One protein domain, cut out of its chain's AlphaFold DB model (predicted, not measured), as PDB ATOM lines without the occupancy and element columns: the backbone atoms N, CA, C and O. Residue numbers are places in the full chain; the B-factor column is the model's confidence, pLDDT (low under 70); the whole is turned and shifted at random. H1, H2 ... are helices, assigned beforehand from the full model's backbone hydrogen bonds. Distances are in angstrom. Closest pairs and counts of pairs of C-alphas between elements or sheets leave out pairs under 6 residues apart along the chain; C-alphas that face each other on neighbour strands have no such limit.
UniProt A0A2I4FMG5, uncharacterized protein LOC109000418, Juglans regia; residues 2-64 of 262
ATOM      1  N   ASP A   2     103.789 133.627 167.172       67.00
ATOM      2  CA  ASP A   2     105.218 133.972 167.258       67.00
ATOM      3  C   ASP A   2     105.854 133.877 165.859       67.00
ATOM      4  O   ASP A   2     106.164 132.790 165.354       67.00
ATOM      5  N   LEU A   3     105.989 135.032 165.204       73.00
ATOM      6  CA  LEU A   3     106.546 135.137 163.856       73.00
ATOM      7  C   LEU A   3     107.993 134.660 163.787       73.00
ATOM      8  O   LEU A   3     108.405 134.098 162.778       73.00
ATOM      9  N   GLU A   4     108.760 134.816 164.864       72.75
ATOM     10  CA  GLU A   4     110.167 134.448 164.860       72.75
ATOM     11  C   GLU A   4     110.343 132.930 164.900       72.75
ATOM     12  O   GLU A   4     111.165 132.381 164.164       72.75
ATOM     13  N   ARG A   5     109.519 132.231 165.689       75.50
ATOM     14  CA  ARG A   5     109.455 130.762 165.643       75.50
ATOM     15  C   ARG A   5     108.996 130.264 164.281       75.50
ATOM     16  O   ARG A   5     109.607 129.347 163.741       75.50
ATOM     17  N   THR A   6     107.979 130.903 163.708       80.38
ATOM     18  CA  THR A   6     107.441 130.522 162.396       80.38
ATOM     19  C   THR A   6     108.509 130.665 161.309       80.38
ATOM     20  O   THR A   6     108.759 129.716 160.572       80.38
ATOM     21  N   PHE A   7     109.226 131.794 161.280       83.69
ATOM     22  CA  PHE A   7     110.307 132.038 160.324       83.69
ATOM     23  C   PHE A   7     111.538 131.146 160.534       83.69
ATOM     24  O   PHE A   7     112.219 130.816 159.561       83.69
ATOM     25  N   LYS A   8     111.838 130.753 161.782       80.06
ATOM     26  CA  LYS A   8     112.914 129.794 162.093       80.06
ATOM     27  C   LYS A   8     112.591 128.404 161.545       80.06
ATOM     28  O   LYS A   8     113.456 127.788 160.928       80.06
ATOM     29  N   VAL A   9     111.357 127.931 161.725       84.38
ATOM     30  CA  VAL A   9     110.916 126.617 161.228       84.38
ATOM     31  C   VAL A   9     110.829 126.602 159.700       84.38
ATOM     32  O   VAL A   9     111.266 125.642 159.072       84.38
ATOM     33  N   SER A  10     110.341 127.683 159.087       80.06
ATOM     34  CA  SER A  10     110.175 127.780 157.632       80.06
ATOM     35  C   SER A  10     111.455 128.125 156.858       80.06
ATOM     36  O   SER A  10     111.409 128.206 155.633       80.06
ATOM     37  N   ARG A  11     112.592 128.346 157.541       81.44
ATOM     38  CA  ARG A  11     113.879 128.768 156.945       81.44
ATOM     39  C   ARG A  11     113.743 129.980 156.006       81.44
ATOM     40  O   ARG A  11     114.403 130.049 154.970       81.44
ATOM     41  N   CYS A  12     112.889 130.945 156.358       80.75
ATOM     42  CA  CYS A  12     112.700 132.148 155.544       80.75
ATOM     43  C   CYS A  12     113.996 132.964 155.441       80.75
ATOM     44  O   CYS A  12     114.675 133.201 156.442       80.75
ATOM     45  N   SER A  13     114.291 133.470 154.243       83.50
ATOM     46  CA  SER A  13     115.344 134.472 154.052       83.50
ATOM     47  C   SER A  13     114.965 135.799 154.715       83.50
ATOM     48  O   SER A  13     113.787 136.114 154.880       83.50
ATOM     49  N   GLU A  14     115.960 136.619 155.054       78.50
ATOM     50  CA  GLU A  14     115.762 137.932 155.688       78.50
ATOM     51  C   GLU A  14     114.764 138.822 154.928       78.50
ATOM     52  O   GLU A  14     113.873 139.428 155.524       78.50
ATOM     53  N   LYS A  15     114.835 138.812 153.590       76.38
ATOM     54  CA  LYS A  15     113.908 139.551 152.720       76.38
ATOM     55  C   LYS A  15     112.473 139.034 152.829       76.38
ATOM     56  O   LYS A  15     111.536 139.827 152.904       76.38
ATOM     57  N   GLN A  16     112.299 137.714 152.869       80.75
ATOM     58  CA  GLN A  16     110.985 137.088 153.007       80.75
ATOM     59  C   GLN A  16     110.357 137.408 154.366       80.75
ATOM     60  O   GLN A  16     109.176 137.733 154.418       80.75
ATOM     61  N   LYS A  17     111.140 137.405 155.453       83.38
ATOM     62  CA  LYS A  17     110.643 137.765 156.793       83.38
ATOM     63  C   LYS A  17     110.035 139.170 156.812       83.38
ATOM     64  O   LYS A  17     108.906 139.339 157.264       83.38
ATOM     65  N   VAL A  18     110.736 140.160 156.249       79.94
ATOM     66  CA  VAL A  18     110.263 141.558 156.172       79.94
ATOM     67  C   VAL A  18     109.031 141.697 155.270       79.94
ATOM     68  O   VAL A  18     108.113 142.468 155.568       79.94
ATOM     69  N   GLN A  19     108.984 140.957 154.159       78.81
ATOM     70  CA  GLN A  19     107.812 140.945 153.285       78.81
ATOM     71  C   GLN A  19     106.593 140.387 154.018       78.81
ATOM     72  O   GLN A  19     105.604 141.112 154.144       78.81
ATOM     73  N   TYR A  20     106.690 139.167 154.554       81.69
ATOM     74  CA  TYR A  20     105.599 138.495 155.257       81.69
ATOM     75  C   TYR A  20     105.129 139.283 156.474       81.69
ATOM     76  O   TYR A  20     103.947 139.597 156.571       81.69
ATOM     77  N   ALA A  21     106.042 139.665 157.370       81.00
ATOM     78  CA  ALA A  21     105.694 140.429 158.565       81.00
ATOM     79  C   ALA A  21     104.982 141.727 158.217       81.00
ATOM     80  O   ALA A  21     103.978 142.076 158.825       81.00
ATOM     81  N   GLY A  22     105.462 142.415 157.187       76.19
ATOM     82  CA  GLY A  22     104.836 143.644 156.773       76.19
ATOM     83  C   GLY A  22     103.446 143.456 156.151       76.19
ATOM     84  O   GLY A  22     102.645 144.377 156.251       76.19
ATOM     85  N   HIS A  23     103.148 142.318 155.508       78.44
ATOM     86  CA  HIS A  23     101.786 141.995 155.045       78.44
ATOM     87  C   HIS A  23     100.837 141.650 156.197       78.44
ATOM     88  O   HIS A  23      99.628 141.727 156.033       78.44
ATOM     89  N   MET A  24     101.383 141.281 157.356       79.81
ATOM     90  CA  MET A  24     100.607 141.032 158.570       79.81
ATOM     91  C   MET A  24     100.399 142.293 159.417       79.81
ATOM     92  O   MET A  24      99.624 142.255 160.370       79.81
ATOM     93  N   LEU A  25     101.072 143.406 159.099       80.38
ATOM     94  CA  LEU A  25     100.813 144.685 159.755       80.38
ATOM     95  C   LEU A  25      99.486 145.259 159.263       80.38
ATOM     96  O   LEU A  25      99.255 145.336 158.063       80.38
ATOM     97  N   GLN A  26      98.651 145.699 160.200       75.50
ATOM     98  CA  GLN A  26      97.343 146.294 159.927       75.50
ATOM     99  C   GLN A  26      97.200 147.636 160.659       75.50
ATOM    100  O   GLN A  26      97.878 147.902 161.661       75.50
ATOM    101  N   GLY A  27      96.320 148.506 160.157       79.38
ATOM    102  CA  GLY A  27      95.987 149.785 160.788       79.38
ATOM    103  C   GLY A  27      97.178 150.750 160.854       79.38
ATOM    104  O   GLY A  27      97.888 150.963 159.872       79.38
ATOM    105  N   LYS A  28      97.444 151.338 162.031       70.25
ATOM    106  CA  LYS A  28      98.536 152.323 162.213       70.25
ATOM    107  C   LYS A  28      99.924 151.772 161.845       70.25
ATOM    108  O   LYS A  28     100.798 152.541 161.444       70.25
ATOM    109  N   ALA A  29     100.131 150.459 161.965       74.50
ATOM    110  CA  ALA A  29     101.390 149.806 161.614       74.50
ATOM    111  C   ALA A  29     101.604 149.675 160.100       74.50
ATOM    112  O   ALA A  29     102.732 149.806 159.624       74.50
ATOM    113  N   GLU A  30     100.531 149.478 159.339       78.31
ATOM    114  CA  GLU A  30     100.571 149.445 157.876       78.31
ATOM    115  C   GLU A  30     100.931 150.821 157.306       78.31
ATOM    116  O   GLU A  30     101.866 150.940 156.511       78.31
ATOM    117  N   ILE A  31     100.266 151.874 157.797       78.62
ATOM    118  CA  ILE A  31     100.545 153.265 157.411       78.62
ATOM    119  C   ILE A  31     102.020 153.595 157.671       78.62
ATOM    120  O   ILE A  31     102.731 154.051 156.776       78.62
ATOM    121  N   TRP A  32     102.516 153.279 158.872       83.31
ATOM    122  CA  TRP A  32     103.926 153.461 159.215       83.31
ATOM    123  C   TRP A  32     104.867 152.698 158.276       83.31
ATOM    124  O   TRP A  32     105.868 153.265 157.840       83.31
ATOM    125  N   ARG A  33     104.557 151.439 157.935       79.19
ATOM    126  CA  ARG A  33     105.370 150.634 157.013       79.19
ATOM    127  C   ARG A  33     105.485 151.316 155.654       79.19
ATOM    128  O   ARG A  33     106.585 151.361 155.106       79.19
ATOM    129  N   HIS A  34     104.388 151.843 155.113       77.12
ATOM    130  CA  HIS A  34     104.395 152.547 153.829       77.12
ATOM    131  C   HIS A  34     105.240 153.823 153.880       77.12
ATOM    132  O   HIS A  34     106.126 153.991 153.040       77.12
ATOM    133  N   THR A  35     105.060 154.657 154.908       76.62
ATOM    134  CA  THR A  35     105.857 155.880 155.093       76.62
ATOM    135  C   THR A  35     107.341 155.568 155.286       76.62
ATOM    136  O   THR A  35     108.199 156.163 154.642       76.62
ATOM    137  N   LYS A  36     107.673 154.589 156.135       73.81
ATOM    138  CA  LYS A  36     109.061 154.207 156.421       73.81
ATOM    139  C   LYS A  36     109.731 153.567 155.208       73.81
ATOM    140  O   LYS A  36     110.895 153.838 154.952       73.81
ATOM    141  N   ARG A  37     109.004 152.754 154.432       71.31
ATOM    142  CA  ARG A  37     109.503 152.179 153.174       71.31
ATOM    143  C   ARG A  37     109.865 153.276 152.172       71.31
ATOM    144  O   ARG A  37     110.885 153.149 151.508       71.31
ATOM    145  N   GLN A  38     109.062 154.335 152.086       67.88
ATOM    146  CA  GLN A  38     109.319 155.471 151.200       67.88
ATOM    147  C   GLN A  38     110.534 156.295 151.656       67.88
ATOM    148  O   GLN A  38     111.397 156.596 150.839       67.88
ATOM    149  N   LEU A  39     110.658 156.563 152.960       69.38
ATOM    150  CA  LEU A  39     111.817 157.258 153.539       69.38
ATOM    151  C   LEU A  39     113.116 156.453 153.394       69.38
ATOM    152  O   LEU A  39     114.139 156.986 152.984       69.38
ATOM    153  N   LEU A  40     113.071 155.145 153.655       63.75
ATOM    154  CA  LEU A  40     114.239 154.273 153.528       63.75
ATOM    155  C   LEU A  40     114.635 154.038 152.062       63.75
ATOM    156  O   LEU A  40     115.817 153.883 151.772       63.75
ATOM    157  N   ALA A  41     113.676 154.053 151.127       64.06
ATOM    158  CA  ALA A  41     113.971 154.044 149.693       64.06
ATOM    159  C   ALA A  41     114.660 155.344 149.239       64.06
ATOM    160  O   ALA A  41     115.519 155.297 148.361       64.06
ATOM    161  N   GLN A  42     114.316 156.475 149.860       60.28
ATOM    162  CA  GLN A  42     114.924 157.779 149.600       60.28
ATOM    163  C   GLN A  42     116.332 157.908 150.210       60.28
ATOM    164  O   GLN A  42     117.211 158.477 149.570       60.28
ATOM    165  N   GLU A  43     116.570 157.359 151.405       59.12
ATOM    166  CA  GLU A  43     117.875 157.428 152.086       59.12
ATOM    167  C   GLU A  43     118.905 156.414 151.566       59.12
ATOM    168  O   GLU A  43     120.094 156.721 151.525       59.12
ATOM    169  N   PHE A  44     118.481 155.209 151.168       51.41
ATOM    170  CA  PHE A  44     119.409 154.105 150.878       51.41
ATOM    171  C   PHE A  44     119.402 153.629 149.424       51.41
ATOM    172  O   PHE A  44     120.089 152.659 149.103       51.41
ATOM    173  N   GLY A  45     118.631 154.272 148.538       52.69
ATOM    174  CA  GLY A  45     118.601 154.004 147.092       52.69
ATOM    175  C   GLY A  45     118.120 152.602 146.681       52.69
ATOM    176  O   GLY A  45     117.869 152.361 145.503       52.69
ATOM    177  N   ASN A  46     117.967 151.662 147.621       55.56
ATOM    178  CA  ASN A  46     117.520 150.303 147.358       55.56
ATOM    179  C   ASN A  46     116.772 149.698 148.562       55.56
ATOM    180  O   ASN A  46     117.218 149.762 149.702       55.56
ATOM    181  N   LEU A  47     115.647 149.033 148.292       51.53
ATOM    182  CA  LEU A  47     114.832 148.301 149.272       51.53
ATOM    183  C   LEU A  47     115.546 147.070 149.868       51.53
ATOM    184  O   LEU A  47     115.052 146.455 150.814       51.53
ATOM    185  N   THR A  48     116.660 146.650 149.264       53.38
ATOM    186  CA  THR A  48     117.373 145.409 149.600       53.38
ATOM    187  C   THR A  48     118.201 145.477 150.883       53.38
ATOM    188  O   THR A  48     118.581 144.420 151.385       53.38
ATOM    189  N   THR A  49     118.429 146.667 151.442       56.72
ATOM    190  CA  THR A  49     119.204 146.898 152.678       56.72
ATOM    191  C   THR A  49     118.392 146.745 153.965       56.72
ATOM    192  O   THR A  49     118.961 146.735 155.056       56.72
ATOM    193  N   LEU A  50     117.068 146.599 153.872       66.69
ATOM    194  CA  LEU A  50     116.191 146.444 155.032       66.69
ATOM    195  C   LEU A  50     116.220 144.979 155.509       66.69
ATOM    196  O   LEU A  50     115.451 144.139 155.043       66.69
ATOM    197  N   ASN A  51     117.161 144.661 156.401       75.06
ATOM    198  CA  ASN A  51     117.259 143.349 157.049       75.06
ATOM    199  C   ASN A  51     116.180 143.175 158.146       75.06
ATOM    200  O   ASN A  51     115.575 144.152 158.602       75.06
ATOM    201  N   TRP A  52     115.900 141.929 158.553       79.31
ATOM    202  CA  TRP A  52     114.847 141.634 159.536       79.31
ATOM    203  C   TRP A  52     115.125 142.288 160.891       79.31
ATOM    204  O   TRP A  52     114.208 142.807 161.524       79.31
ATOM    205  N   ASP A  53     116.386 142.310 161.326       77.19
ATOM    206  CA  ASP A  53     116.773 142.921 162.598       77.19
ATOM    207  C   ASP A  53     116.531 144.427 162.627       77.19
ATOM    208  O   ASP A  53     115.975 144.936 163.595       77.19
ATOM    209  N   ARG A  54     116.839 145.143 161.544       74.88
ATOM    210  CA  ARG A  54     116.571 146.578 161.447       74.88
ATOM    211  C   ARG A  54     115.080 146.856 161.383       74.88
ATOM    212  O   ARG A  54     114.623 147.801 162.018       74.88
ATOM    213  N   PHE A  55     114.318 146.031 160.665       77.31
ATOM    214  CA  PHE A  55     112.861 146.123 160.682       77.31
ATOM    215  C   PHE A  55     112.316 145.983 162.109       77.31
ATOM    216  O   PHE A  55     111.527 146.830 162.520       77.31
ATOM    217  N   LYS A  56     112.782 144.984 162.875       76.06
ATOM    218  CA  LYS A  56     112.420 144.814 164.290       76.06
ATOM    219  C   LYS A  56     112.804 146.035 165.114       76.06
ATOM    220  O   LYS A  56     111.937 146.595 165.753       76.06
ATOM    221  N   THR A  57     114.048 146.512 165.033       72.88
ATOM    222  CA  THR A  57     114.491 147.687 165.802       72.88
ATOM    223  C   THR A  57     113.637 148.921 165.521       72.88
ATOM    224  O   THR A  57     113.229 149.617 166.442       72.88
ATOM    225  N   GLU A  58     113.343 149.210 164.254       74.00
ATOM    226  CA  GLU A  58     112.550 150.386 163.895       74.00
ATOM    227  C   GLU A  58     111.065 150.228 164.243       74.00
ATOM    228  O   GLU A  58     110.408 151.216 164.579       74.00
ATOM    229  N   PHE A  59     110.537 149.005 164.149       75.12
ATOM    230  CA  PHE A  59     109.187 148.669 164.590       75.12
ATOM    231  C   PHE A  59     109.074 148.794 166.111       75.12
ATOM    232  O   PHE A  59     108.183 149.482 166.607       75.12
ATOM    233  N   ASP A  60     110.031 148.222 166.836       70.19
ATOM    234  CA  ASP A  60     110.127 148.274 168.286       70.19
ATOM    235  C   ASP A  60     110.235 149.724 168.750       70.19
ATOM    236  O   ASP A  60     109.364 150.187 169.466       70.19
ATOM    237  N   ASN A  61     111.160 150.522 168.218       69.00
ATOM    238  CA  ASN A  61     111.285 151.936 168.591       69.00
ATOM    239  C   ASN A  61     110.008 152.762 168.358       69.00
ATOM    240  O   ASN A  61     109.757 153.741 169.065       69.00
ATOM    241  N   ARG A  62     109.211 152.423 167.335       71.19
ATOM    242  CA  ARG A  62     108.004 153.183 166.981       71.19
ATOM    243  C   ARG A  62     106.776 152.767 167.783       71.19
ATOM    244  O   ARG A  62     105.958 153.631 168.096       71.19
ATOM    245  N   PHE A  63     106.610 151.472 168.041       68.19
ATOM    246  CA  PHE A  63     105.408 150.911 168.670       68.19
ATOM    247  C   PHE A  63     105.633 150.528 170.133       68.19
ATOM    248  O   PHE A  63     104.718 150.642 170.946       68.19
ATOM    249  N   PHE A  64     106.860 150.165 170.483       63.31
ATOM    250  CA  PHE A  64     107.354 149.993 171.840       63.31
ATOM    251  C   PHE A  64     108.230 151.200 172.187       63.31
ATOM    252  O   PHE A  64     109.456 151.131 172.201       63.31
TER     253      PHE A  64
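This is residues 2 to 64 of the 262 residues of the protein "uncharacterized protein LOC109000418" of Juglans regia (UniProt A0A2I4FMG5). Three helices, H1, H2 and H3, zigzag in a slightly curved row, each running opposite to the one before, and H4 lies over one face of that row, across the gap between H2 and H3. The packing is loose, with few contacts: H1 makes one end of the row away from H4, and H4 meets H2 only with its first residues. The printed part has 63 residues with four named helices, in the order H1, H2, H3, H4, and no named strand; its class is all helix. The whole is compact, with a radius of gyration of the C-alphas of 11.7 A, and spans 33 by 25 by 18 A along its three main axes.

H1, residues 3 to 9, is close to but not clearly touching H2, residues 14 to 24; their closest C-alphas, of Phe 7 and Lys 17, are 6.7 A apart. They run opposite ways at a steep tilt of 44 degrees. H3, residues 28 to 44, is close to but not clearly touching H2, with the closest C-alphas, of Gly 22 and Arg 33, 7.0 A apart. These two run opposite ways at a shallow tilt of 34 degrees, only just short of steep. H4, residues 52 to 63, touches H2 with residues 52 to 55 alone; the closest C-alphas, of Glu 14 and Trp 52, are 5.4 A apart. H2 and H4 run the same way at a shallow tilt of 34 degrees, only just short of steep. H3 and H4 are near each other, with 13 pairs of C-alphas within 10 A, the closest 8.2 A apart. H1 is apart from H3 and from H4. In H1, H2, H3 and H4 every O i to N i+4 pair is within hydrogen-bond range.

H1, Leu 3 to Val 9, begins with C-alpha 3 at (106.546, 135.137, 163.856) and is 9.9 A long from first to last C-alpha. H2, Glu 14 to Met 24, measures 15.7 A. H3, Lys 28 to Phe 44, is the longest helix with 17 residues and 23.8 A; its C-alpha 28 is at (98.536, 152.323, 162.213). H4, Trp 52 to Phe 63, measures 16.1 A and ends with C-alpha 63 at (105.408, 150.911, 168.670).

The two C-alphas farthest apart, of Val 9 and Gln 42, are 33.5 A apart. The printed part has no cut. The links from H1 to H2 and from H2 to H3 are tight, with 4 and 3 residues, and the link from H3 to H4 is short, with 7. The mean pLDDT of the printed part is 73.2; 17 residues are under 70, namely 2, 38 to 50, 61, and 63 to 64.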